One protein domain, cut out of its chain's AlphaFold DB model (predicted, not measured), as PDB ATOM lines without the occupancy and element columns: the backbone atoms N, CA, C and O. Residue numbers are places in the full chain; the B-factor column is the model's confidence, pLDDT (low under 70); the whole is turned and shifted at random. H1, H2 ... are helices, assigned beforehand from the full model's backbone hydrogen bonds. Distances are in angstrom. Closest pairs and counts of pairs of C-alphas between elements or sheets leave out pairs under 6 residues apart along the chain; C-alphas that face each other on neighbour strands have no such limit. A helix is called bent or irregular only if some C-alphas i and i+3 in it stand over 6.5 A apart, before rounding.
ATOM      1  N   HIS A 234     234.067 171.307 281.672       56.07
ATOM      2  CA  HIS A 234     235.210 170.973 282.543       56.07
ATOM      3  C   HIS A 234     234.784 170.946 284.033       56.07
ATOM      4  O   HIS A 234     233.826 171.624 284.388       56.07
ATOM      5  N   LEU A 235     235.526 170.293 284.963       59.95
ATOM      6  CA  LEU A 235     235.291 170.536 286.420       59.95
ATOM      7  C   LEU A 235     235.384 172.037 286.692       59.95
ATOM      8  O   LEU A 235     234.689 172.553 287.554       59.95
ATOM      9  N   ALA A 236     236.202 172.738 285.901       59.79
ATOM     10  CA  ALA A 236     236.337 174.169 285.990       59.79
ATOM     11  C   ALA A 236     235.103 174.984 285.579       59.79
ATOM     12  O   ALA A 236     234.902 176.087 286.077       59.79
ATOM     13  N   SER A 237     234.252 174.439 284.714       62.65
ATOM     14  CA  SER A 237     232.984 175.074 284.354       62.65
ATOM     15  C   SER A 237     231.809 174.601 285.211       62.65
ATOM     16  O   SER A 237     230.760 175.231 285.165       62.65
ATOM     17  N   VAL A 238     231.953 173.484 285.937       68.12
ATOM     18  CA  VAL A 238     230.888 172.904 286.780       68.12
ATOM     19  C   VAL A 238     231.050 173.289 288.249       68.12
ATOM     20  O   VAL A 238     230.047 173.533 288.909       68.12
ATOM     21  N   LEU A 239     232.288 173.347 288.751       74.02
ATOM     22  CA  LEU A 239     232.606 173.692 290.134       74.02
ATOM     23  C   LEU A 239     233.284 175.058 290.236       74.02
ATOM     24  O   LEU A 239     234.281 175.339 289.552       74.02
ATOM     25  N   CYS A 240     232.791 175.863 291.171       78.89
ATOM     26  CA  CYS A 240     233.432 177.090 291.623       78.89
ATOM     27  C   CYS A 240     234.809 176.786 292.231       78.89
ATOM     28  O   CYS A 240     235.066 175.681 292.706       78.89
ATOM     29  N   LEU A 241     235.704 177.780 292.274       78.36
ATOM     30  CA  LEU A 241     237.042 177.610 292.856       78.36
ATOM     31  C   LEU A 241     236.991 177.065 294.297       78.36
ATOM     32  O   LEU A 241     237.757 176.165 294.628       78.36
ATOM     33  N   ASN A 242     236.047 177.554 295.111       83.32
ATOM     34  CA  ASN A 242     235.828 177.075 296.480       83.32
ATOM     35  C   ASN A 242     235.437 175.586 296.499       83.32
ATOM     36  O   ASN A 242     236.038 174.804 297.221       83.32
ATOM     37  N   GLU A 243     234.515 175.162 295.630       84.92
ATOM     38  CA  GLU A 243     234.074 173.761 295.550       84.92
ATOM     39  C   GLU A 243     235.197 172.829 295.058       84.92
ATOM     40  O   GLU A 243     235.287 171.675 295.476       84.92
ATOM     41  N   ARG A 244     236.102 173.316 294.193       83.72
ATOM     42  CA  ARG A 244     237.307 172.561 293.800       83.72
ATOM     43  C   ARG A 244     238.290 172.410 294.959       83.72
ATOM     44  O   ARG A 244     238.921 171.360 295.071       83.72
ATOM     45  N   GLN A 245     238.431 173.435 295.799       85.59
ATOM     46  CA  GLN A 245     239.243 173.363 297.016       85.59
ATOM     47  C   GLN A 245     238.630 172.384 298.021       85.59
ATOM     48  O   GLN A 245     239.350 171.528 298.528       85.59
ATOM     49  N   ASP A 246     237.310 172.427 298.218       89.09
ATOM     50  CA  ASP A 246     236.584 171.478 299.068       89.09
ATOM     51  C   ASP A 246     236.748 170.032 298.575       89.09
ATOM     52  O   ASP A 246     236.916 169.114 299.376       89.09
ATOM     53  N   LEU A 247     236.771 169.813 297.253       89.59
ATOM     54  CA  LEU A 247     237.043 168.496 296.667       89.59
ATOM     55  C   LEU A 247     238.473 168.026 296.955       89.59
ATOM     56  O   LEU A 247     238.685 166.854 297.269       89.59
ATOM     57  N   ALA A 248     239.452 168.927 296.859       90.15
ATOM     58  CA  ALA A 248     240.839 168.630 297.210       90.15
ATOM     59  C   ALA A 248     240.960 168.208 298.676       90.15
ATOM     60  O   ALA A 248     241.587 167.191 298.971       90.15
ATOM     61  N   LEU A 249     240.332 168.979 299.569       92.04
ATOM     62  CA  LEU A 249     240.316 168.722 301.006       92.04
ATOM     63  C   LEU A 249     239.652 167.383 301.311       92.04
ATOM     64  O   LEU A 249     240.260 166.559 301.980       92.04
ATOM     65  N   LEU A 250     238.489 167.097 300.714       93.46
ATOM     66  CA  LEU A 250     237.818 165.805 300.856       93.46
ATOM     67  C   LEU A 250     238.730 164.632 300.471       93.46
ATOM     68  O   LEU A 250     238.797 163.630 301.184       93.46
ATOM     69  N   ILE A 251     239.423 164.731 299.333       93.19
ATOM     70  CA  ILE A 251     240.314 163.660 298.876       93.19
ATOM     71  C   ILE A 251     241.485 163.481 299.850       93.19
ATOM     72  O   ILE A 251     241.816 162.343 300.190       93.19
ATOM     73  N   VAL A 252     242.091 164.573 300.325       93.71
ATOM     74  CA  VAL A 252     243.183 164.534 301.313       93.71
ATOM     75  C   VAL A 252     242.712 163.937 302.638       93.71
ATOM     76  O   VAL A 252     243.340 162.993 303.114       93.71
ATOM     77  N   ASP A 253     241.575 164.383 303.170       94.52
ATOM     78  CA  ASP A 253     241.003 163.886 304.426       94.52
ATOM     79  C   ASP A 253     240.691 162.386 304.350       94.52
ATOM     80  O   ASP A 253     240.994 161.624 305.271       94.52
ATOM     81  N   ILE A 254     240.132 161.922 303.226       95.50
ATOM     82  CA  ILE A 254     239.898 160.492 303.006       95.50
ATOM     83  C   ILE A 254     241.223 159.722 302.966       95.50
ATOM     84  O   ILE A 254     241.315 158.645 303.561       95.50
ATOM     85  N   MET A 255     242.243 160.233 302.269       95.47
ATOM     86  CA  MET A 255     243.558 159.583 302.213       95.47
ATOM     87  C   MET A 255     244.227 159.532 303.591       95.47
ATOM     88  O   MET A 255     244.817 158.505 303.927       95.47
ATOM     89  N   ASP A 256     244.079 160.573 304.411       94.40
ATOM     90  CA  ASP A 256     244.569 160.606 305.792       94.40
ATOM     91  C   ASP A 256     243.833 159.588 306.675       94.40
ATOM     92  O   ASP A 256     244.470 158.838 307.416       94.40
ATOM     93  N   GLN A 257     242.508 159.460 306.546       92.76
ATOM     94  CA  GLN A 257     241.753 158.402 307.231       92.76
ATOM     95  C   GLN A 257     242.169 156.996 306.781       92.76
ATOM     96  O   GLN A 257     242.206 156.063 307.589       92.76
ATOM     97  N   MET A 258     242.463 156.808 305.491       93.72
ATOM     98  CA  MET A 258     242.967 155.535 304.967       93.72
ATOM     99  C   MET A 258     244.348 155.201 305.544       93.72
ATOM    100  O   MET A 258     244.579 154.050 305.912       93.72
ATOM    101  N   GLU A 259     245.232 156.190 305.679       93.32
ATOM    102  CA  GLU A 259     246.548 156.042 306.308       93.32
ATOM    103  C   GLU A 259     246.430 155.683 307.795       93.32
ATOM    104  O   GLU A 259     247.028 154.706 308.247       93.32
ATOM    105  N   GLN A 260     245.577 156.400 308.537       90.94
ATOM    106  CA  GLN A 260     245.273 156.104 309.941       90.94
ATOM    107  C   GLN A 260     244.719 154.686 310.110       90.94
ATOM    108  O   GLN A 260     245.190 153.940 310.966       90.94
ATOM    109  N   THR A 261     243.812 154.260 309.223       89.10
ATOM    110  CA  THR A 261     243.271 152.890 309.228       89.10
ATOM    111  C   THR A 261     244.391 151.846 309.108       89.10
ATOM    112  O   THR A 261     244.335 150.803 309.758       89.10
ATOM    113  N   ILE A 262     245.429 152.104 308.296       89.46
ATOM    114  CA  ILE A 262     246.578 151.196 308.161       89.46
ATOM    115  C   ILE A 262     247.351 151.094 309.483       89.46
ATOM    116  O   ILE A 262     247.663 149.973 309.890       89.46
ATOM    117  N   CYS A 263     247.608 152.219 310.154       87.69
ATOM    118  CA  CYS A 263     248.279 152.273 311.459       87.69
ATOM    119  C   CYS A 263     247.468 151.566 312.562       87.69
ATOM    120  O   CYS A 263     248.009 150.796 313.360       87.69
ATOM    121  N   ASP A 264     246.150 151.761 312.582       86.08
ATOM    122  CA  ASP A 264     245.261 151.193 313.601       86.08
ATOM    123  C   ASP A 264     245.245 149.661 313.587       86.08
ATOM    124  O   ASP A 264     245.103 149.025 314.631       86.08
ATOM    125  N   HIS A 265     245.477 149.023 312.433       83.31
ATOM    126  CA  HIS A 265     245.574 147.560 312.350       83.31
ATOM    127  C   HIS A 265     246.685 146.962 313.245       83.31
ATOM    128  O   HIS A 265     246.636 145.774 313.605       83.31
ATOM    129  N   PHE A 266     247.693 147.764 313.600       76.72
ATOM    130  CA  PHE A 266     248.848 147.362 314.405       76.72
ATOM    131  C   PHE A 266     248.748 147.803 315.864       76.72
ATOM    132  O   PHE A 266     249.253 147.097 316.745       76.72
ATOM    133  N   GLU A 306     255.770 141.746 311.481       81.42
ATOM    134  CA  GLU A 306     254.574 142.602 311.441       81.42
ATOM    135  C   GLU A 306     254.967 144.076 311.305       81.42
ATOM    136  O   GLU A 306     254.546 144.724 310.355       81.42
ATOM    137  N   VAL A 307     255.881 144.554 312.155       83.63
ATOM    138  CA  VAL A 307     256.351 145.954 312.140       83.63
ATOM    139  C   VAL A 307     257.030 146.321 310.814       83.63
ATOM    140  O   VAL A 307     256.886 147.424 310.296       83.63
ATOM    141  N   LYS A 308     257.779 145.386 310.214       88.49
ATOM    142  CA  LYS A 308     258.403 145.612 308.899       88.49
ATOM    143  C   LYS A 308     257.376 145.647 307.769       88.49
ATOM    144  O   LYS A 308     257.567 146.397 306.819       88.49
ATOM    145  N   ALA A 309     256.346 144.806 307.841       87.80
ATOM    146  CA  ALA A 309     255.278 144.786 306.849       87.80
ATOM    147  C   ALA A 309     254.431 146.062 306.923       87.80
ATOM    148  O   ALA A 309     254.076 146.599 305.882       87.80
ATOM    149  N   GLU A 310     254.170 146.567 308.129       88.44
ATOM    150  CA  GLU A 310     253.519 147.858 308.368       88.44
ATOM    151  C   GLU A 310     254.288 149.014 307.723       88.44
ATOM    152  O   GLU A 310     253.746 149.732 306.888       88.44
ATOM    153  N   ALA A 311     255.580 149.146 308.044       91.54
ATOM    154  CA  ALA A 311     256.409 150.236 307.535       91.54
ATOM    155  C   ALA A 311     256.501 150.248 305.997       91.54
ATOM    156  O   ALA A 311     256.479 151.306 305.374       91.54
ATOM    157  N   GLU A 312     256.593 149.075 305.365       92.81
ATOM    158  CA  GLU A 312     256.625 148.973 303.900       92.81
ATOM    159  C   GLU A 312     255.252 149.227 303.264       92.81
ATOM    160  O   GLU A 312     255.195 149.836 302.195       92.81
ATOM    161  N   ALA A 313     254.159 148.813 303.916       92.56
ATOM    162  CA  ALA A 313     252.804 149.116 303.463       92.56
ATOM    163  C   ALA A 313     252.535 150.629 303.496       92.56
ATOM    164  O   ALA A 313     252.067 151.182 302.503       92.56
ATOM    165  N   LEU A 314     252.913 151.310 304.584       93.78
ATOM    166  CA  LEU A 314     252.813 152.768 304.704       93.78
ATOM    167  C   LEU A 314     253.693 153.491 303.679       93.78
ATOM    168  O   LEU A 314     253.250 154.449 303.056       93.78
ATOM    169  N   ARG A 315     254.915 153.004 303.422       95.12
ATOM    170  CA  ARG A 315     255.794 153.578 302.388       95.12
ATOM    171  C   ARG A 315     255.194 153.466 300.986       95.12
ATOM    172  O   ARG A 315     255.273 154.412 300.199       95.12
ATOM    173  N   TYR A 316     254.606 152.312 300.666       93.93
ATOM    174  CA  TYR A 316     253.901 152.114 299.401       93.93
ATOM    175  C   TYR A 316     252.686 153.042 299.297       93.93
ATOM    176  O   TYR A 316     252.512 153.711 298.279       93.93
ATOM    177  N   PHE A 317     251.891 153.126 300.368       95.20
ATOM    178  CA  PHE A 317     250.730 154.006 300.444       95.20
ATOM    179  C   PHE A 317     251.112 155.478 300.247       95.20
ATOM    180  O   PHE A 317     250.506 156.142 299.414       95.20
ATOM    181  N   GLY A 318     252.163 155.956 300.922       95.51
ATOM    182  CA  GLY A 318     252.677 157.321 300.766       95.51
ATOM    183  C   GLY A 318     253.091 157.635 299.327       95.51
ATOM    184  O   GLY A 318     252.692 158.655 298.783       95.51
ATOM    185  N   THR A 319     253.771 156.704 298.649       95.06
ATOM    186  CA  THR A 319     254.161 156.884 297.233       95.06
ATOM    187  C   THR A 319     252.938 157.022 296.310       95.06
ATOM    188  O   THR A 319     252.927 157.828 295.375       95.06
ATOM    189  N   TRP A 320     251.892 156.227 296.557       95.00
ATOM    190  CA  TRP A 320     250.628 156.334 295.826       95.00
ATOM    191  C   TRP A 320     249.903 157.652 296.142       95.00
ATOM    192  O   TRP A 320     249.484 158.344 295.215       95.00
ATOM    193  N   LYS A 321     249.825 158.033 297.423       95.00
ATOM    194  CA  LYS A 321     249.230 159.289 297.907       95.00
ATOM    195  C   LYS A 321     249.887 160.506 297.247       95.00
ATOM    196  O   LYS A 321     249.178 161.344 296.696       95.00
ATOM    197  N   ASP A 322     251.218 160.552 297.196       94.12
ATOM    198  CA  ASP A 322     251.982 161.623 296.539       94.12
ATOM    199  C   ASP A 322     251.633 161.743 295.047       94.12
ATOM    200  O   ASP A 322     251.469 162.845 294.522       94.12
ATOM    201  N   SER A 323     251.457 160.605 294.366       92.21
ATOM    202  CA  SER A 323     251.079 160.566 292.946       92.21
ATOM    203  C   SER A 323     249.667 161.121 292.712       92.21
ATOM    204  O   SER A 323     249.438 161.850 291.744       92.21
ATOM    205  N   VAL A 324     248.723 160.807 293.606       92.15
ATOM    206  CA  VAL A 324     247.344 161.325 293.567       92.15
ATOM    207  C   VAL A 324     247.324 162.832 293.836       92.15
ATOM    208  O   VAL A 324     246.731 163.577 293.057       92.15
ATOM    209  N   ILE A 325     248.018 163.294 294.884       91.71
ATOM    210  CA  ILE A 325     248.109 164.717 295.249       91.71
ATOM    211  C   ILE A 325     248.715 165.536 294.106       91.71
ATOM    212  O   ILE A 325     248.160 166.571 293.736       91.71
ATOM    213  N   TYR A 326     249.812 165.057 293.508       89.12
ATOM    214  CA  TYR A 326     250.443 165.716 292.364       89.12
ATOM    215  C   TYR A 326     249.444 165.917 291.216       89.12
ATOM    216  O   TYR A 326     249.299 167.026 290.697       89.12
ATOM    217  N   ARG A 327     248.692 164.867 290.861       84.16
ATOM    218  CA  ARG A 327     247.746 164.918 289.740       84.16
ATOM    219  C   ARG A 327     246.536 165.814 290.017       84.16
ATOM    220  O   ARG A 327     246.077 166.513 289.118       84.16
ATOM    221  N   ILE A 328     246.043 165.830 291.254       83.85
ATOM    222  CA  ILE A 328     244.989 166.757 291.695       83.85
ATOM    223  C   ILE A 328     245.476 168.207 291.609       83.85
ATOM    224  O   ILE A 328     244.750 169.067 291.107       83.85
ATOM    225  N   GLY A 329     246.718 168.472 292.026       82.21
ATOM    226  CA  GLY A 329     247.331 169.798 291.952       82.21
ATOM    227  C   GLY A 329     247.395 170.364 290.530       82.21
ATOM    228  O   GLY A 329     247.164 171.557 290.344       82.21
ATOM    229  N   GLU A 330     247.638 169.529 289.515       77.01
ATOM    230  CA  GLU A 330     247.625 169.958 288.105       77.01
ATOM    231  C   GLU A 330     246.226 170.372 287.618       77.01
ATOM    232  O   GLU A 330     246.098 171.266 286.785       77.01
ATOM    233  N   ILE A 331     245.176 169.731 288.135       71.03
ATOM    234  CA  ILE A 331     243.788 169.938 287.698       71.03
ATOM    235  C   ILE A 331     243.152 171.143 288.389       71.03
ATOM    236  O   ILE A 331     242.462 171.930 287.743       71.03
ATOM    237  N   ILE A 332     243.378 171.297 289.694       71.98
ATOM    238  CA  ILE A 332     242.790 172.397 290.471       71.98
ATOM    239  C   ILE A 332     243.383 173.743 290.049       71.98
ATOM    240  O   ILE A 332     242.654 174.729 289.982       71.98
ATOM    241  N   ASN A 333     244.675 173.773 289.709       70.09
ATOM    242  CA  ASN A 333     245.377 174.984 289.277       70.09
ATOM    243  C   ASN A 333     245.214 175.295 287.777       70.09
ATOM    244  O   ASN A 333     245.890 176.189 287.262       70.09
ATOM    245  N   ALA A 334     244.352 174.573 287.054       65.76
ATOM    246  CA  ALA A 334     244.061 174.890 285.662       65.76
ATOM    247  C   ALA A 334     243.345 176.258 285.568       65.76
ATOM    248  O   ALA A 334     242.410 176.502 286.335       65.76
ATOM    249  N   PRO A 335     243.760 177.159 284.652       55.66
ATOM    250  CA  PRO A 335     243.186 178.498 284.545       55.66
ATOM    251  C   PRO A 335     241.688 178.436 284.224       55.66
ATOM    252  O   PRO A 335     241.265 177.684 283.345       55.66
ATOM    253  N   TYR A 376     231.807 152.292 304.691       83.00
ATOM    254  CA  TYR A 376     232.808 153.329 304.850       83.00
ATOM    255  C   TYR A 376     232.160 154.513 305.578       83.00
ATOM    256  O   TYR A 376     231.111 154.985 305.121       83.00
ATOM    257  N   PRO A 377     232.723 154.978 306.708       85.66
ATOM    258  CA  PRO A 377     232.206 156.158 307.387       85.66
ATOM    259  C   PRO A 377     232.380 157.377 306.463       85.66
ATOM    260  O   PRO A 377     233.486 157.580 305.954       85.66
ATOM    261  N   PRO A 378     231.310 158.141 306.182       88.69
ATOM    262  CA  PRO A 378     231.402 159.321 305.330       88.69
ATOM    263  C   PRO A 378     232.178 160.436 306.039       88.69
ATOM    264  O   PRO A 378     232.029 160.629 307.246       88.69
ATOM    265  N   VAL A 379     232.981 161.178 305.281       90.43
ATOM    266  CA  VAL A 379     233.602 162.428 305.736       90.43
ATOM    267  C   VAL A 379     232.610 163.562 305.501       90.43
ATOM    268  O   VAL A 379     232.009 163.647 304.428       90.43
ATOM    269  N   GLU A 380     232.401 164.412 306.503       89.00
ATOM    270  CA  GLU A 380     231.511 165.567 306.377       89.00
ATOM    271  C   GLU A 380     232.085 166.561 305.363       89.00
ATOM    272  O   GLU A 380     233.229 166.989 305.490       89.00
ATOM    273  N   THR A 381     231.301 166.919 304.343       89.05
ATOM    274  CA  THR A 381     231.716 167.893 303.325       89.05
ATOM    275  C   THR A 381     230.551 168.757 302.856       89.05
ATOM    276  O   THR A 381     229.430 168.248 302.748       89.05
ATOM    277  N   PRO A 382     230.804 170.027 302.483       89.73
ATOM    278  CA  PRO A 382     229.787 170.880 301.862       89.73
ATOM    279  C   PRO A 382     229.348 170.349 300.485       89.73
ATOM    280  O   PRO A 382     228.225 170.582 300.046       89.73
ATOM    281  N   LEU A 383     230.189 169.540 299.825       88.10
ATOM    282  CA  LEU A 383     229.887 168.912 298.533       88.10
ATOM    283  C   LEU A 383     228.698 167.941 298.591       88.10
ATOM    284  O   LEU A 383     228.116 167.601 297.556       88.10
ATOM    285  N   ASN A 384     228.303 167.497 299.787       89.12
ATOM    286  CA  ASN A 384     227.120 166.668 299.966       89.12
ATOM    287  C   ASN A 384     225.797 167.446 299.772       89.12
ATOM    288  O   ASN A 384     224.751 166.826 299.587       89.12
ATOM    289  N   GLU A 385     225.805 168.777 299.752       89.34
ATOM    290  CA  GLU A 385     224.595 169.581 299.506       89.34
ATOM    291  C   GLU A 385     224.325 169.812 298.009       89.34
ATOM    292  O   GLU A 385     223.233 170.227 297.620       89.34
ATOM    293  N   LEU A 386     225.296 169.489 297.148       89.01
ATOM    294  CA  LEU A 386     225.209 169.718 295.708       89.01
ATOM    295  C   LEU A 386     224.147 168.838 295.017       89.01
ATOM    296  O   LEU A 386     223.844 167.728 295.475       89.01
ATOM    297  N   PRO A 387     223.614 169.269 293.855       91.43
ATOM    298  CA  PRO A 387     222.721 168.444 293.049       91.43
ATOM    299  C   PRO A 387     223.352 167.088 292.709       91.43
ATOM    300  O   PRO A 387     224.545 166.992 292.412       91.43
ATOM    301  N   ARG A 388     222.538 166.024 292.678       91.52
ATOM    302  CA  ARG A 388     223.014 164.656 292.390       91.52
ATOM    303  C   ARG A 388     223.814 164.561 291.085       91.52
ATOM    304  O   ARG A 388     224.803 163.839 291.045       91.52
ATOM    305  N   ALA A 389     223.417 165.298 290.045       87.58
ATOM    306  CA  ALA A 389     224.137 165.341 288.771       87.58
ATOM    307  C   ALA A 389     225.578 165.859 288.939       87.58
ATOM    308  O   ALA A 389     226.517 165.225 288.468       87.58
ATOM    309  N   THR A 390     225.762 166.949 289.688       87.99
ATOM    310  CA  THR A 390     227.083 167.516 289.995       87.99
ATOM    311  C   THR A 390     227.943 166.530 290.779       87.99
ATOM    312  O   THR A 390     229.104 166.320 290.442       87.99
ATOM    313  N   LYS A 391     227.367 165.850 291.776       92.29
ATOM    314  CA  LYS A 391     228.071 164.819 292.556       92.29
ATOM    315  C   LYS A 391     228.567 163.657 291.689       92.29
ATOM    316  O   LYS A 391     229.682 163.184 291.890       92.29
ATOM    317  N   LEU A 392     227.768 163.214 290.716       90.96
ATOM    318  CA  LEU A 392     228.177 162.177 289.761       90.96
ATOM    319  C   LEU A 392     229.332 162.652 288.871       90.96
ATOM    320  O   LEU A 392     230.275 161.899 288.655       90.96
ATOM    321  N   ILE A 393     229.309 163.911 288.421       88.12
ATOM    322  CA  ILE A 393     230.409 164.510 287.650       88.12
ATOM    323  C   ILE A 393     231.702 164.571 288.483       88.12
ATOM    324  O   ILE A 393     232.782 164.265 287.973       88.12
ATOM    325  N   ILE A 394     231.608 164.925 289.771       90.22
ATOM    326  CA  ILE A 394     232.747 164.902 290.706       90.22
ATOM    327  C   ILE A 394     233.335 163.492 290.798       90.22
ATOM    328  O   ILE A 394     234.543 163.309 290.660       90.22
ATOM    329  N   LEU A 395     232.485 162.488 291.002       91.77
ATOM    330  CA  LEU A 395     232.922 161.102 291.124       91.77
ATOM    331  C   LEU A 395     233.586 160.595 289.833       91.77
ATOM    332  O   LEU A 395     234.680 160.031 289.882       91.77
ATOM    333  N   HIS A 396     232.970 160.876 288.686       90.28
ATOM    334  CA  HIS A 396     233.471 160.489 287.370       90.28
ATOM    335  C   HIS A 396     234.809 161.153 287.039       90.28
ATOM    336  O   HIS A 396     235.768 160.492 286.642       90.28
ATOM    337  N   SER A 397     234.935 162.457 287.280       87.67
ATOM    338  CA  SER A 397     236.205 163.162 287.086       87.67
ATOM    339  C   SER A 397     237.321 162.642 288.003       87.67
ATOM    340  O   SER A 397     238.455 162.493 287.542       87.67
ATOM    341  N   ALA A 398     237.013 162.275 289.254       91.09
ATOM    342  CA  ALA A 398     237.967 161.621 290.152       91.09
ATOM    343  C   ALA A 398     238.402 160.236 289.634       91.09
ATOM    344  O   ALA A 398     239.589 159.908 289.679       91.09
ATOM    345  N   LEU A 399     237.479 159.442 289.080       92.12
ATOM    346  CA  LEU A 399     237.803 158.163 288.442       92.12
ATOM    347  C   LEU A 399     238.747 158.354 287.242       92.12
ATOM    348  O   LEU A 399     239.769 157.670 287.151       92.12
ATOM    349  N   LEU A 400     238.468 159.314 286.353       89.31
ATOM    350  CA  LEU A 400     239.340 159.621 285.210       89.31
ATOM    351  C   LEU A 400     240.729 160.107 285.650       89.31
ATOM    352  O   LEU A 400     241.741 159.706 285.069       89.31
ATOM    353  N   LEU A 401     240.793 160.928 286.701       87.36
ATOM    354  CA  LEU A 401     242.043 161.383 287.308       87.36
ATOM    355  C   LEU A 401     242.867 160.194 287.808       87.36
ATOM    356  O   LEU A 401     244.046 160.076 287.472       87.36
ATOM    357  N   LEU A 402     242.255 159.274 288.550       91.42
ATOM    358  CA  LEU A 402     242.941 158.091 289.068       91.42
ATOM    359  C   LEU A 402     243.400 157.146 287.949       91.42
ATOM    360  O   LEU A 402     244.488 156.580 288.039       91.42
ATOM    361  N   LEU A 403     242.626 157.010 286.870       90.02
ATOM    362  CA  LEU A 403     243.028 156.237 285.689       90.02
ATOM    363  C   LEU A 403     244.207 156.874 284.944       90.02
ATOM    364  O   LEU A 403     245.036 156.154 284.388       90.02
ATOM    365  N   SER A 404     244.337 158.205 284.982       86.80
ATOM    366  CA  SER A 404     245.456 158.927 284.360       86.80
ATOM    367  C   SER A 404     246.822 158.595 284.974       86.80
ATOM    368  O   SER A 404     247.841 158.707 284.290       86.80
ATOM    369  N   LEU A 405     246.846 158.083 286.214       87.25
ATOM    370  CA  LEU A 405     248.048 157.546 286.865       87.25
ATOM    371  C   LEU A 405     248.561 156.254 286.202       87.25
ATOM    372  O   LEU A 405     249.584 155.720 286.619       87.25
ATOM    373  N   GLN A 406     247.851 155.724 285.195       85.02
ATOM    374  CA  GLN A 406     248.126 154.470 284.481       85.02
ATOM    375  C   GLN A 406     248.008 153.208 285.353       85.02
ATOM    376  O   GLN A 406     248.148 152.096 284.840       85.02
ATOM    377  N   HIS A 407     247.760 153.355 286.659       85.44
ATOM    378  CA  HIS A 407     247.693 152.270 287.633       85.44
ATOM    379  C   HIS A 407     246.416 152.386 288.476       85.44
ATOM    380  O   HIS A 407     246.370 153.126 289.463       85.44
ATOM    381  N   TYR A 408     245.369 151.639 288.114       91.88
ATOM    382  CA  TYR A 408     244.104 151.627 288.853       91.88
ATOM    383  C   TYR A 408     244.183 150.693 290.071       91.88
ATOM    384  O   TYR A 408     243.627 149.600 290.107       91.88
ATOM    385  N   SER A 409     244.956 151.108 291.074       93.11
ATOM    386  CA  SER A 409     245.248 150.288 292.256       93.11
ATOM    387  C   SER A 409     244.031 150.049 293.166       93.11
ATOM    388  O   SER A 409     243.036 150.776 293.126       93.11
ATOM    389  N   ALA A 410     244.150 149.081 294.079       95.81
ATOM    390  CA  ALA A 410     243.156 148.836 295.125       95.81
ATOM    391  C   ALA A 410     242.911 150.060 296.030       95.81
ATOM    392  O   ALA A 410     241.777 150.290 296.446       95.81
ATOM    393  N   HIS A 411     243.935 150.882 296.291       95.59
ATOM    394  CA  HIS A 411     243.777 152.124 297.058       95.59
ATOM    395  C   HIS A 411     242.930 153.152 296.301       95.59
ATOM    396  O   HIS A 411     242.042 153.753 296.899       95.59
ATOM    397  N   SER A 412     243.133 153.285 294.985       95.45
ATOM    398  CA  SER A 412     242.334 154.161 294.115       95.45
ATOM    399  C   SER A 412     240.849 153.798 294.169       95.45
ATOM    400  O   SER A 412     239.995 154.672 294.300       95.45
ATOM    401  N   ARG A 413     240.537 152.500 294.150       94.98
ATOM    402  CA  ARG A 413     239.160 152.016 294.268       94.98
ATOM    403  C   ARG A 413     238.549 152.290 295.649       94.98
ATOM    404  O   ARG A 413     237.412 152.747 295.731       94.98
ATOM    405  N   VAL A 414     239.290 152.046 296.732       95.16
ATOM    406  CA  VAL A 414     238.819 152.325 298.105       95.16
ATOM    407  C   VAL A 414     238.608 153.824 298.335       95.16
ATOM    408  O   VAL A 414     237.629 154.201 298.979       95.16
ATOM    409  N   LEU A 415     239.466 154.675 297.766       95.87
ATOM    410  CA  LEU A 415     239.291 156.128 297.765       95.87
ATOM    411  C   LEU A 415     237.958 156.513 297.111       95.87
ATOM    412  O   LEU A 415     237.159 157.203 297.736       95.87
ATOM    413  N   LEU A 416     237.663 155.998 295.912       95.44
ATOM    414  CA  LEU A 416     236.394 156.269 295.224       95.44
ATOM    415  C   LEU A 416     235.171 155.767 296.002       95.44
ATOM    416  O   LEU A 416     234.156 156.456 296.045       95.44
ATOM    417  N   LEU A 417     235.260 154.607 296.661       94.72
ATOM    418  CA  LEU A 417     234.181 154.093 297.516       94.72
ATOM    419  C   LEU A 417     233.911 155.012 298.719       94.72
ATOM    420  O   LEU A 417     232.754 155.270 299.053       94.72
ATOM    421  N   ARG A 418     234.968 155.535 299.353       95.19
ATOM    422  CA  ARG A 418     234.860 156.511 300.450       95.19
ATOM    423  C   ARG A 418     234.343 157.867 299.966       95.19
ATOM    424  O   ARG A 418     233.534 158.483 300.659       95.19
ATOM    425  N   MET A 419     234.743 158.305 298.772       94.56
ATOM    426  CA  MET A 419     234.214 159.519 298.140       94.56
ATOM    427  C   MET A 419     232.727 159.374 297.819       94.56
ATOM    428  O   MET A 419     231.946 160.246 298.184       94.56
ATOM    429  N   ALA A 420     232.311 158.259 297.210       94.11
ATOM    430  CA  ALA A 420     230.905 157.984 296.925       94.11
ATOM    431  C   ALA A 420     230.060 158.011 298.209       94.11
ATOM    432  O   ALA A 420     229.037 158.692 298.246       94.11
ATOM    433  N   ALA A 421     230.536 157.373 299.287       93.67
ATOM    434  CA  ALA A 421     229.874 157.420 300.589       93.67
ATOM    435  C   ALA A 421     229.778 158.853 301.155       93.67
ATOM    436  O   ALA A 421     228.717 159.249 301.633       93.67
ATOM    437  N   SER A 422     230.852 159.643 301.058       93.83
ATOM    438  CA  SER A 422     230.907 161.027 301.570       93.83
ATOM    439  C   SER A 422     230.049 162.006 300.757       93.83
ATOM    440  O   SER A 422     229.495 162.953 301.308       93.83
ATOM    441  N   LEU A 423     229.869 161.751 299.457       92.82
ATOM    442  CA  LEU A 423     228.974 162.509 298.572       92.82
ATOM    443  C   LEU A 423     227.503 162.055 298.666       92.82
ATOM    444  O   LEU A 423     226.640 162.617 297.987       92.82
ATOM    445  N   GLY A 424     227.196 161.028 299.466       91.42
ATOM    446  CA  GLY A 424     225.851 160.454 299.568       91.42
ATOM    447  C   GLY A 424     225.394 159.722 298.298       91.42
ATOM    448  O   GLY A 424     224.195 159.652 298.025       91.42
ATOM    449  N   LEU A 425     226.339 159.216 297.501       91.93
ATOM    450  CA  LEU A 425     226.087 158.398 296.315       91.93
ATOM    451  C   LEU A 425     226.081 156.909 296.675       91.93
ATOM    452  O   LEU A 425     226.722 156.470 297.632       91.93
ATOM    453  N   SER A 426     225.348 156.116 295.896       90.87
ATOM    454  CA  SER A 426     225.327 154.664 296.075       90.87
ATOM    455  C   SER A 426     226.582 154.015 295.482       90.87
ATOM    456  O   SER A 426     227.228 154.568 294.592       90.87
ATOM    457  N   VAL A 427     226.928 152.808 295.941       90.42
ATOM    458  CA  VAL A 427     228.009 152.022 295.318       90.42
ATOM    459  C   VAL A 427     227.668 151.693 293.859       90.42
ATOM    460  O   VAL A 427     228.560 151.680 293.015       90.42
ATOM    461  N   ASP A 428     226.383 151.496 293.555       89.82
ATOM    462  CA  ASP A 428     225.878 151.219 292.207       89.82
ATOM    463  C   ASP A 428     226.170 152.381 291.245       89.82
ATOM    464  O   ASP A 428     226.544 152.148 290.099       89.82
ATOM    465  N   ASP A 429     226.078 153.632 291.710       91.50
ATOM    466  CA  ASP A 429     226.417 154.812 290.904       91.50
ATOM    467  C   ASP A 429     227.880 154.778 290.449       91.50
ATOM    468  O   ASP A 429     228.179 154.970 289.271       91.50
ATOM    469  N   LEU A 430     228.782 154.462 291.378       92.72
ATOM    470  CA  LEU A 430     230.207 154.333 291.099       92.72
ATOM    471  C   LEU A 430     230.510 153.138 290.178       92.72
ATOM    472  O   LEU A 430     231.381 153.215 289.319       92.72
ATOM    473  N   VAL A 431     229.820 152.013 290.366       92.19
ATOM    474  CA  VAL A 431     229.994 150.821 289.525       92.19
ATOM    475  C   VAL A 431     229.512 151.072 288.097       92.19
ATOM    476  O   VAL A 431     230.203 150.703 287.149       92.19
ATOM    477  N   ASN A 432     228.360 151.718 287.928       90.87
ATOM    478  CA  ASN A 432     227.839 152.079 286.612       90.87
ATOM    479  C   ASN A 432     228.800 153.013 285.870       90.87
ATOM    480  O   ASN A 432     229.023 152.837 284.673       90.87
ATOM    481  N   ASP A 433     229.399 153.962 286.588       90.28
ATOM    482  CA  ASP A 433     230.425 154.844 286.047       90.28
ATOM    483  C   ASP A 433     231.683 154.068 285.609       90.28
ATOM    484  O   ASP A 433     232.129 154.180 284.467       90.28
ATOM    485  N   GLU A 434     232.199 153.166 286.451       92.11
ATOM    486  CA  GLU A 434     233.321 152.290 286.082       92.11
ATOM    487  C   GLU A 434     233.045 151.440 284.837       92.11
ATOM    488  O   GLU A 434     233.948 151.247 284.021       92.11
ATOM    489  N   ILE A 435     231.825 150.916 284.692       89.87
ATOM    490  CA  ILE A 435     231.409 150.128 283.524       89.87
ATOM    491  C   ILE A 435     231.425 151.004 282.267       89.87
ATOM    492  O   ILE A 435     232.024 150.611 281.265       89.87
ATOM    493  N   GLN A 436     230.829 152.197 282.326       87.85
ATOM    494  CA  GLN A 436     230.783 153.125 281.191       87.85
ATOM    495  C   GLN A 436     232.183 153.595 280.784       87.85
ATOM    496  O   GLN A 436     232.525 153.582 279.599       87.85
ATOM    497  N   VAL A 437     233.029 153.950 281.757       88.84
ATOM    498  CA  VAL A 437     234.429 154.317 281.511       88.84
ATOM    499  C   VAL A 437     235.194 153.139 280.912       88.84
ATOM    500  O   VAL A 437     235.955 153.331 279.962       88.84
ATOM    501  N   ALA A 438     234.978 151.917 281.411       87.78
ATOM    502  CA  ALA A 438     235.624 150.731 280.864       87.78
ATOM    503  C   ALA A 438     235.273 150.529 279.384       87.78
ATOM    504  O   ALA A 438     236.156 150.337 278.546       87.78
ATOM    505  N   GLU A 439     233.983 150.607 279.061       85.52
ATOM    506  CA  GLU A 439     233.471 150.445 277.703       85.52
ATOM    507  C   GLU A 439     233.984 151.546 276.774       85.52
ATOM    508  O   GLU A 439     234.469 151.239 275.683       85.52
ATOM    509  N   GLY A 440     233.983 152.803 277.226       82.46
ATOM    510  CA  GLY A 440     234.549 153.930 276.482       82.46
ATOM    511  C   GLY A 440     236.045 153.762 276.189       82.46
ATOM    512  O   GLY A 440     236.490 153.980 275.056       82.46
ATOM    513  N   LEU A 441     236.834 153.302 277.167       83.52
ATOM    514  CA  LEU A 441     238.264 153.027 276.981       83.52
ATOM    515  C   LEU A 441     238.505 151.864 276.006       83.52
ATOM    516  O   LEU A 441     239.367 151.964 275.134       83.52
ATOM    517  N   LEU A 442     237.734 150.778 276.099       81.64
ATOM    518  CA  LEU A 442     237.870 149.623 275.204       81.64
ATOM    519  C   LEU A 442     237.453 149.941 273.770       81.64
ATOM    520  O   LEU A 442     238.121 149.513 272.830       81.64
ATOM    521  N   GLN A 443     236.376 150.704 273.585       78.88
ATOM    522  CA  GLN A 443     235.982 151.188 272.262       78.88
ATOM    523  C   GLN A 443     237.071 152.079 271.664       78.88
ATOM    524  O   GLN A 443     237.441 151.901 270.505       78.88
ATOM    525  N   THR A 444     237.665 152.955 272.473       75.31
ATOM    526  CA  THR A 444     238.789 153.794 272.042       75.31
ATOM    527  C   THR A 444     240.000 152.955 271.657       75.31
ATOM    528  O   THR A 444     240.576 153.168 270.596       75.31
ATOM    529  N   ALA A 445     240.351 151.932 272.440       77.05
ATOM    530  CA  ALA A 445     241.420 151.004 272.081       77.05
ATOM    531  C   ALA A 445     241.126 150.250 270.772       77.05
ATOM    532  O   ALA A 445     242.035 150.074 269.960       77.05
ATOM    533  N   LYS A 446     239.874 149.842 270.521       76.69
ATOM    534  CA  LYS A 446     239.456 149.213 269.254       76.69
ATOM    535  C   LYS A 446     239.603 150.164 268.065       76.69
ATOM    536  O   LYS A 446     240.111 149.750 267.031       76.69
ATOM    537  N   VAL A 447     239.209 151.429 268.213       75.29
ATOM    538  CA  VAL A 447     239.374 152.449 267.162       75.29
ATOM    539  C   VAL A 447     240.857 152.708 266.893       75.29
ATOM    540  O   VAL A 447     241.295 152.619 265.749       75.29
ATOM    541  N   LEU A 448     241.654 152.926 267.944       71.26
ATOM    542  CA  LEU A 448     243.094 153.167 267.823       71.26
ATOM    543  C   LEU A 448     243.830 151.976 267.181       71.26
ATOM    544  O   LEU A 448     244.683 152.174 266.320       71.26
ATOM    545  N   THR A 449     243.478 150.736 267.542       70.75
ATOM    546  CA  THR A 449     244.071 149.525 266.939       70.75
ATOM    547  C   THR A 449     243.599 149.284 265.507       70.75
ATOM    548  O   THR A 449     244.406 148.886 264.669       70.75
ATOM    549  N   ALA A 450     242.333 149.560 265.182       72.14
ATOM    550  CA  ALA A 450     241.833 149.487 263.811       72.14
ATOM    551  C   ALA A 450     242.535 150.504 262.900       72.14
ATOM    552  O   ALA A 450     242.894 150.164 261.774       72.14
ATOM    553  N   ASP A 451     242.796 151.716 263.398       68.33
ATOM    554  CA  ASP A 451     243.562 152.735 262.680       68.33
ATOM    555  C   ASP A 451     245.028 152.319 262.492       68.33
ATOM    556  O   ASP A 451     245.593 152.518 261.411       68.33
ATOM    557  N   GLU A 452     245.652 151.709 263.505       67.48
ATOM    558  CA  GLU A 452     246.994 151.124 263.394       67.48
ATOM    559  C   GLU A 452     247.034 149.981 262.367       67.48
ATOM    560  O   GLU A 452     247.926 149.943 261.515       67.48
ATOM    561  N   GLU A 453     246.046 149.083 262.374       63.11
ATOM    562  CA  GLU A 453     245.921 148.013 261.385       63.11
ATOM    563  C   GLU A 453     245.640 148.537 259.978       63.11
ATOM    564  O   GLU A 453     246.191 148.005 259.013       63.11
ATOM    565  N   ALA A 454     244.787 149.552 259.830       62.54
ATOM    566  CA  ALA A 454     244.477 150.171 258.548       62.54
ATOM    567  C   ALA A 454     245.732 150.822 257.961       62.54
ATOM    568  O   ALA A 454     246.062 150.576 256.799       62.54
ATOM    569  N   LYS A 455     246.501 151.550 258.780       63.16
ATOM    570  CA  LYS A 455     247.809 152.097 258.391       63.16
ATOM    571  C   LYS A 455     248.786 150.979 258.016       63.16
ATOM    572  O   LYS A 455     249.373 151.028 256.936       63.16
ATOM    573  N   ALA A 456     248.869 149.910 258.812       64.43
ATOM    574  CA  ALA A 456     249.718 148.758 258.513       64.43
ATOM    575  C   ALA A 456     249.285 148.001 257.240       64.43
ATOM    576  O   ALA A 456     250.132 147.487 256.509       64.43
ATOM    577  N   LYS A 457     247.983 147.918 256.937       54.24
ATOM    578  CA  LYS A 457     247.445 147.310 255.705       54.24
ATOM    579  C   LYS A 457     247.717 148.192 254.488       54.24
ATOM    580  O   LYS A 457     248.114 147.659 253.452       54.24
ATOM    581  N   VAL A 458     247.591 149.514 254.600       55.92
ATOM    582  CA  VAL A 458     247.968 150.459 253.533       55.92
ATOM    583  C   VAL A 458     249.465 150.353 253.230       55.92
ATOM    584  O   VAL A 458     249.854 150.278 252.061       55.92
ATOM    585  N   ALA A 488     251.669 158.560 267.455       33.03
ATOM    586  CA  ALA A 488     250.828 159.425 266.567       33.03
ATOM    587  C   ALA A 488     249.301 159.164 266.788       33.03
ATOM    588  O   ALA A 488     248.972 158.092 267.277       33.03
ATOM    589  N   PRO A 489     248.356 159.943 266.206       33.07
ATOM    590  CA  PRO A 489     247.860 161.302 266.485       33.07
ATOM    591  C   PRO A 489     246.601 161.337 267.406       33.07
ATOM    592  O   PRO A 489     245.943 160.330 267.632       33.07
ATOM    593  N   PHE A 490     246.252 162.523 267.918       34.30
ATOM    594  CA  PHE A 490     245.129 162.798 268.835       34.30
ATOM    595  C   PHE A 490     243.756 162.426 268.227       34.30
ATOM    596  O   PHE A 490     243.319 163.063 267.271       34.30
ATOM    597  N   VAL A 491     243.054 161.436 268.793       38.76
ATOM    598  CA  VAL A 491     241.643 161.136 268.472       38.76
ATOM    599  C   VAL A 491     240.822 161.212 269.758       38.76
ATOM    600  O   VAL A 491     240.590 160.217 270.433       38.76
ATOM    601  N   ALA A 492     240.376 162.419 270.108       40.50
ATOM    602  CA  ALA A 492     239.497 162.655 271.257       40.50
ATOM    603  C   ALA A 492     238.027 162.241 271.011       40.50
ATOM    604  O   ALA A 492     237.222 162.258 271.933       40.50
ATOM    605  N   ALA A 493     237.658 161.847 269.787       39.66
ATOM    606  CA  ALA A 493     236.254 161.660 269.405       39.66
ATOM    607  C   ALA A 493     235.595 160.372 269.946       39.66
ATOM    608  O   ALA A 493     234.384 160.352 270.145       39.66
ATOM    609  N   GLY A 494     236.361 159.301 270.198       44.74
ATOM    610  CA  GLY A 494     235.798 157.994 270.582       44.74
ATOM    611  C   GLY A 494     235.311 157.920 272.032       44.74
ATOM    612  O   GLY A 494     234.265 157.340 272.306       44.74
ATOM    613  N   ILE A 495     236.037 158.560 272.952       41.79
ATOM    614  CA  ILE A 495     235.701 158.572 274.383       41.79
ATOM    615  C   ILE A 495     234.458 159.440 274.635       41.79
ATOM    616  O   ILE A 495     233.565 159.045 275.380       41.79
ATOM    617  N   GLY A 496     234.354 160.592 273.965       45.25
ATOM    618  CA  GLY A 496     233.274 161.556 274.191       45.25
ATOM    619  C   GLY A 496     231.877 161.093 273.779       45.25
ATOM    620  O   GLY A 496     230.903 161.486 274.411       45.25
ATOM    621  N   ALA A 497     231.755 160.234 272.761       47.68
ATOM    622  CA  ALA A 497     230.449 159.761 272.292       47.68
ATOM    623  C   ALA A 497     229.766 158.807 273.288       47.68
ATOM    624  O   ALA A 497     228.543 158.810 273.402       47.68
ATOM    625  N   VAL A 498     230.550 158.017 274.030       46.58
ATOM    626  CA  VAL A 498     230.037 157.115 275.075       46.58
ATOM    627  C   VAL A 498     229.962 157.830 276.427       46.58
ATOM    628  O   VAL A 498     229.031 157.594 277.189       46.58
ATOM    629  N   MET A 499     230.892 158.754 276.706       51.35
ATOM    630  CA  MET A 499     230.924 159.523 277.961       51.35
ATOM    631  C   MET A 499     229.946 160.707 278.019       51.35
ATOM    632  O   MET A 499     229.655 161.193 279.112       51.35
ATOM    633  N   GLY A 500     229.373 161.139 276.889       49.00
ATOM    634  CA  GLY A 500     228.392 162.231 276.844       49.00
ATOM    635  C   GLY A 500     227.141 162.002 277.707       49.00
ATOM    636  O   GLY A 500     226.474 162.965 278.078       49.00
ATOM    637  N   GLY A 501     226.853 160.755 278.101       52.08
ATOM    638  CA  GLY A 501     225.766 160.415 279.026       52.08
ATOM    639  C   GLY A 501     225.960 160.903 280.470       52.08
ATOM    640  O   GLY A 501     224.978 161.004 281.201       52.08
ATOM    641  N   LEU A 502     227.191 161.246 280.878       47.91
ATOM    642  CA  LEU A 502     227.518 161.741 282.228       47.91
ATOM    643  C   LEU A 502     227.797 163.255 282.273       47.91
ATOM    644  O   LEU A 502     228.149 163.787 283.323       47.91
ATOM    645  N   GLY A 503     227.625 163.964 281.152       48.71
ATOM    646  CA  GLY A 503     227.756 165.423 281.082       48.71
ATOM    647  C   GLY A 503     229.189 165.960 280.966       48.71
ATOM    648  O   GLY A 503     229.359 167.178 280.928       48.71
ATOM    649  N   LEU A 504     230.216 165.103 280.867       50.93
ATOM    650  CA  LEU A 504     231.580 165.529 280.530       50.93
ATOM    651  C   LEU A 504     231.816 165.455 279.015       50.93
ATOM    652  O   LEU A 504     231.655 164.407 278.393       50.93
ATOM    653  N   GLY A 505     232.222 166.583 278.424       53.38
ATOM    654  CA  GLY A 505     232.588 166.672 277.009       53.38
ATOM    655  C   GLY A 505     233.823 165.833 276.652       53.38
ATOM    656  O   GLY A 505     234.632 165.474 277.513       53.38
ATOM    657  N   ALA A 506     233.999 165.548 275.362       53.54
ATOM    658  CA  ALA A 506     235.085 164.714 274.848       53.54
ATOM    659  C   ALA A 506     236.474 165.288 275.179       53.54
ATOM    660  O   ALA A 506     237.395 164.554 275.548       53.54
ATOM    661  N   THR A 507     236.626 166.613 275.068       50.90
ATOM    662  CA  THR A 507     237.893 167.309 275.350       50.90
ATOM    663  C   THR A 507     238.258 167.286 276.831       50.90
ATOM    664  O   THR A 507     239.430 167.133 277.179       50.90
ATOM    665  N   VAL A 508     237.253 167.354 277.700       54.61
ATOM    666  CA  VAL A 508     237.408 167.352 279.154       54.61
ATOM    667  C   VAL A 508     237.940 166.001 279.622       54.61
ATOM    668  O   VAL A 508     238.937 165.935 280.343       54.61
ATOM    669  N   ALA A 509     237.309 164.915 279.165       58.14
ATOM    670  CA  ALA A 509     237.740 163.559 279.481       58.14
ATOM    671  C   ALA A 509     239.175 163.296 278.992       58.14
ATOM    672  O   ALA A 509     239.976 162.706 279.720       58.14
ATOM    673  N   ALA A 510     239.535 163.795 277.802       60.05
ATOM    674  CA  ALA A 510     240.901 163.726 277.286       60.05
ATOM    675  C   ALA A 510     241.905 164.511 278.156       60.05
ATOM    676  O   ALA A 510     243.022 164.039 278.368       60.05
ATOM    677  N   GLY A 511     241.510 165.664 278.708       66.52
ATOM    678  CA  GLY A 511     242.324 166.441 279.649       66.52
ATOM    679  C   GLY A 511     242.616 165.694 280.955       66.52
ATOM    680  O   GLY A 511     243.760 165.684 281.421       66.52
ATOM    681  N   TYR A 512     241.615 165.004 281.516       68.97
ATOM    682  CA  TYR A 512     241.801 164.192 282.723       68.97
ATOM    683  C   TYR A 512     242.618 162.933 282.467       68.97
ATOM    684  O   TYR A 512     243.606 162.703 283.162       68.97
ATOM    685  N   LEU A 513     242.251 162.148 281.452       69.38
ATOM    686  CA  LEU A 513     242.923 160.889 281.118       69.38
ATOM    687  C   LEU A 513     244.341 161.098 280.569       69.38
ATOM    688  O   LEU A 513     245.176 160.194 280.656       69.38
ATOM    689  N   GLY A 514     244.628 162.276 280.008       71.68
ATOM    690  CA  GLY A 514     245.939 162.640 279.485       71.68
ATOM    691  C   GLY A 514     246.460 161.604 278.490       71.68
ATOM    692  O   GLY A 514     245.817 161.290 277.487       71.68
ATOM    693  N   ALA A 515     247.628 161.027 278.786       67.02
ATOM    694  CA  ALA A 515     248.263 160.027 277.928       67.02
ATOM    695  C   ALA A 515     247.387 158.780 277.682       67.02
ATOM    696  O   ALA A 515     247.459 158.206 276.592       67.02
ATOM    697  N   VAL A 516     246.535 158.390 278.643       68.77
ATOM    698  CA  VAL A 516     245.677 157.195 278.546       68.77
ATOM    699  C   VAL A 516     244.699 157.307 277.375       68.77
ATOM    700  O   VAL A 516     244.516 156.337 276.646       68.77
ATOM    701  N   ALA A 517     244.138 158.496 277.127       65.16
ATOM    702  CA  ALA A 517     243.162 158.718 276.055       65.16
ATOM    703  C   ALA A 517     243.742 158.532 274.640       65.16
ATOM    704  O   ALA A 517     242.997 158.324 273.688       65.16
ATOM    705  N   SER A 518     245.068 158.608 274.493       65.68
ATOM    706  CA  SER A 518     245.752 158.620 273.190       65.68
ATOM    707  C   SER A 518     246.520 157.338 272.866       65.68
ATOM    708  O   SER A 518     247.125 157.244 271.800       65.68
ATOM    709  N   SER A 519     246.539 156.351 273.772       69.21
ATOM    710  CA  SER A 519     247.389 155.169 273.622       69.21
ATOM    711  C   SER A 519     246.648 153.867 273.905       69.21
ATOM    712  O   SER A 519     246.366 153.526 275.054       69.21
ATOM    713  N   ALA A 520     246.454 153.065 272.853       73.84
ATOM    714  CA  ALA A 520     245.924 151.709 272.972       73.84
ATOM    715  C   ALA A 520     246.803 150.810 273.862       73.84
ATOM    716  O   ALA A 520     246.284 149.933 274.547       73.84
ATOM    717  N   THR A 521     248.124 151.034 273.903       75.44
ATOM    718  CA  THR A 521     249.049 150.273 274.761       75.44
ATOM    719  C   THR A 521     248.839 150.575 276.241       75.44
ATOM    720  O   THR A 521     248.872 149.659 277.059       75.44
ATOM    721  N   VAL A 522     248.617 151.845 276.597       79.98
ATOM    722  CA  VAL A 522     248.354 152.231 277.991       79.98
ATOM    723  C   VAL A 522     247.006 151.670 278.436       79.98
ATOM    724  O   VAL A 522     246.933 151.046 279.492       79.98
ATOM    725  N   ILE A 523     245.970 151.788 277.595       78.46
ATOM    726  CA  ILE A 523     244.657 151.177 277.853       78.46
ATOM    727  C   ILE A 523     244.792 149.652 278.003       78.46
ATOM    728  O   ILE A 523     244.321 149.084 278.987       78.46
ATOM    729  N   GLY A 524     245.508 148.988 277.090       75.15
ATOM    730  CA  GLY A 524     245.800 147.553 277.172       75.15
ATOM    731  C   GLY A 524     246.581 147.163 278.432       75.15
ATOM    732  O   GLY A 524     246.389 146.072 278.969       75.15
ATOM    733  N   GLY A 525     247.414 148.066 278.955       79.63
ATOM    734  CA  GLY A 525     248.118 147.898 280.221       79.63
ATOM    735  C   GLY A 525     247.201 147.932 281.446       79.63
ATOM    736  O   GLY A 525     247.404 147.126 282.356       79.63
ATOM    737  N   ILE A 526     246.187 148.808 281.446       83.52
ATOM    738  CA  ILE A 526     245.172 148.882 282.508       83.52
ATOM    739  C   ILE A 526     244.379 147.583 282.533       83.52
ATOM    740  O   ILE A 526     244.403 146.889 283.545       83.52
ATOM    741  N   PHE A 527     243.731 147.225 281.421       80.94
ATOM    742  CA  PHE A 527     242.877 146.039 281.387       80.94
ATOM    743  C   PHE A 527     243.674 144.758 281.584       80.94
ATOM    744  O   PHE A 527     243.217 143.890 282.311       80.94
ATOM    745  N   GLY A 528     244.879 144.660 281.021       68.48
ATOM    746  CA  GLY A 528     245.676 143.444 281.075       68.48
ATOM    747  C   GLY A 528     244.976 142.282 280.374       68.48
ATOM    748  O   GLY A 528     243.881 141.860 280.728       68.48
TER     749      GLY A 528
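What this domain is: This is residues 234 to 266, 306 to 335, 376 to 458 and 488 to 528 of the 927 residues of the protein "DUF726 domain-containing protein" of Ajellomyces capsulatus (strain G186AR / H82 / ATCC MYA-2454 / RMSCC 2432) (UniProt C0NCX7). The longest helix, H7, runs past one side of a core in which H6, H5 and H9 lie side by side, while the paired long helices H2 and H3 cross the opposite side of H5 and H6. H8 and H10 pack on H7, residues 453 to 458 of H7 stick out at one end of the longest axis, and the short H1 and H4 pack on H5 and H2. The printed part has 187 residues with ten named helices, H1 to H10 in order along the chain, and no named strand; its class is all helix. It is compact, with a radius of gyration of the C-alphas of 17.5 A, and spans 60 by 42 by 32 A.

Where its parts are: H7, residues 427 to 458, is 46.3 A long and goes from C-alpha 427 at (228.009, 152.022, 295.318) to C-alpha 458 at (247.968, 150.459, 253.533). Before it come H5, residues 388 to 404, 24.5 A long, and H6, residues 410 to 422, 18.4 A long. H2, residues 241 to 264, measures 34.6 A and H3, residues 306 to 332, measures 38.3 A; H3 begins with C-alpha 306 at (254.574, 142.602, 311.441). H1 is residues 235 to 238 and H4 residues 382 to 385. After H7 come H8, residues 493 to 502, 15.5 A; H9, residues 506 to 518, 12.4 A; and H10, residues 520 to 527, 10.6 A. H9 is irregular, with C-alphas 512 and 515 9.1 A apart, and H8 is irregular, but only just, with C-alphas 498 and 501 6.7 A apart.

How they stand to each other: H7 touches H8 with residues 436 to 447 alone, opposite ways at a shallow tilt of 13 degrees; the closest C-alphas, of Gly 440 and Ile 495, are 5.2 A apart. H7 touches H10 with residues 441 to 449 alone, closest at the C-alphas of Ala 445 and Ala 520, 4.6 A. With residues 429 to 434 alone H7 touches residues 392 to 399 of H5, the same way at a steep tilt of 47 degrees, closest at the C-alphas of His 396 and Asp 433, 6.5 A. H5 is the hub, touching six helices. H5 and H6 form a helical hairpin at a shallow tilt of 13 degrees, closest at the C-alphas of Leu 402 and Ser 412, 6.4 A. H5 touches H9 with residues 397 to 404 alone, the same way at a shallow tilt of 21 degrees; the closest C-alphas, of Ser 404 and Leu 513, are 4.6 A apart. H9 and H10 touch only at the corner, about perpendicular at 89 degrees, closest at the C-alphas of Val 516 and Val 522, 5.7 A. Residues 250 to 255 of H2 touch residues 415 to 419 of H6 at a steep tilt of 59 degrees, closest at the C-alphas of Ile 254 and Leu 415, 6.8 A. H2 and H3 touch, opposite ways at a shallow tilt of 5 degrees, closest at the C-alphas of Arg 244 and Ile 332, 6.4 A. H1 touches H5, closest at the C-alphas of Val 238 and Thr 390, 7.3 A, and H4 touches H2, closest at those of Leu 383 and Glu 243, 7.1 A. H7 is apart from H2 and H3. Every O i to N i+4 pair is within hydrogen-bond range in H2, H3, H5, H6, H7 and H10, against 5 of 9 in H9 and 2 of 6 in H8, where 2 of 7 O i to N i+3 pairs are within range; H1 and H4 are too short for an O i to N i+4 pair.

The domain as a whole: The C-alphas farthest apart, of Phe 266 and Val 458, are 61.0 A apart. Residues 267 to 305, 336 to 375 and 459 to 487 are not printed, with C-alpha gaps of 8.0, 34.0 and 16.1 A. The links printed whole are tight. Mean pLDDT of the printed part is 79.7; 47 residues are under 70, among them 451 to 458 and 488 to 513.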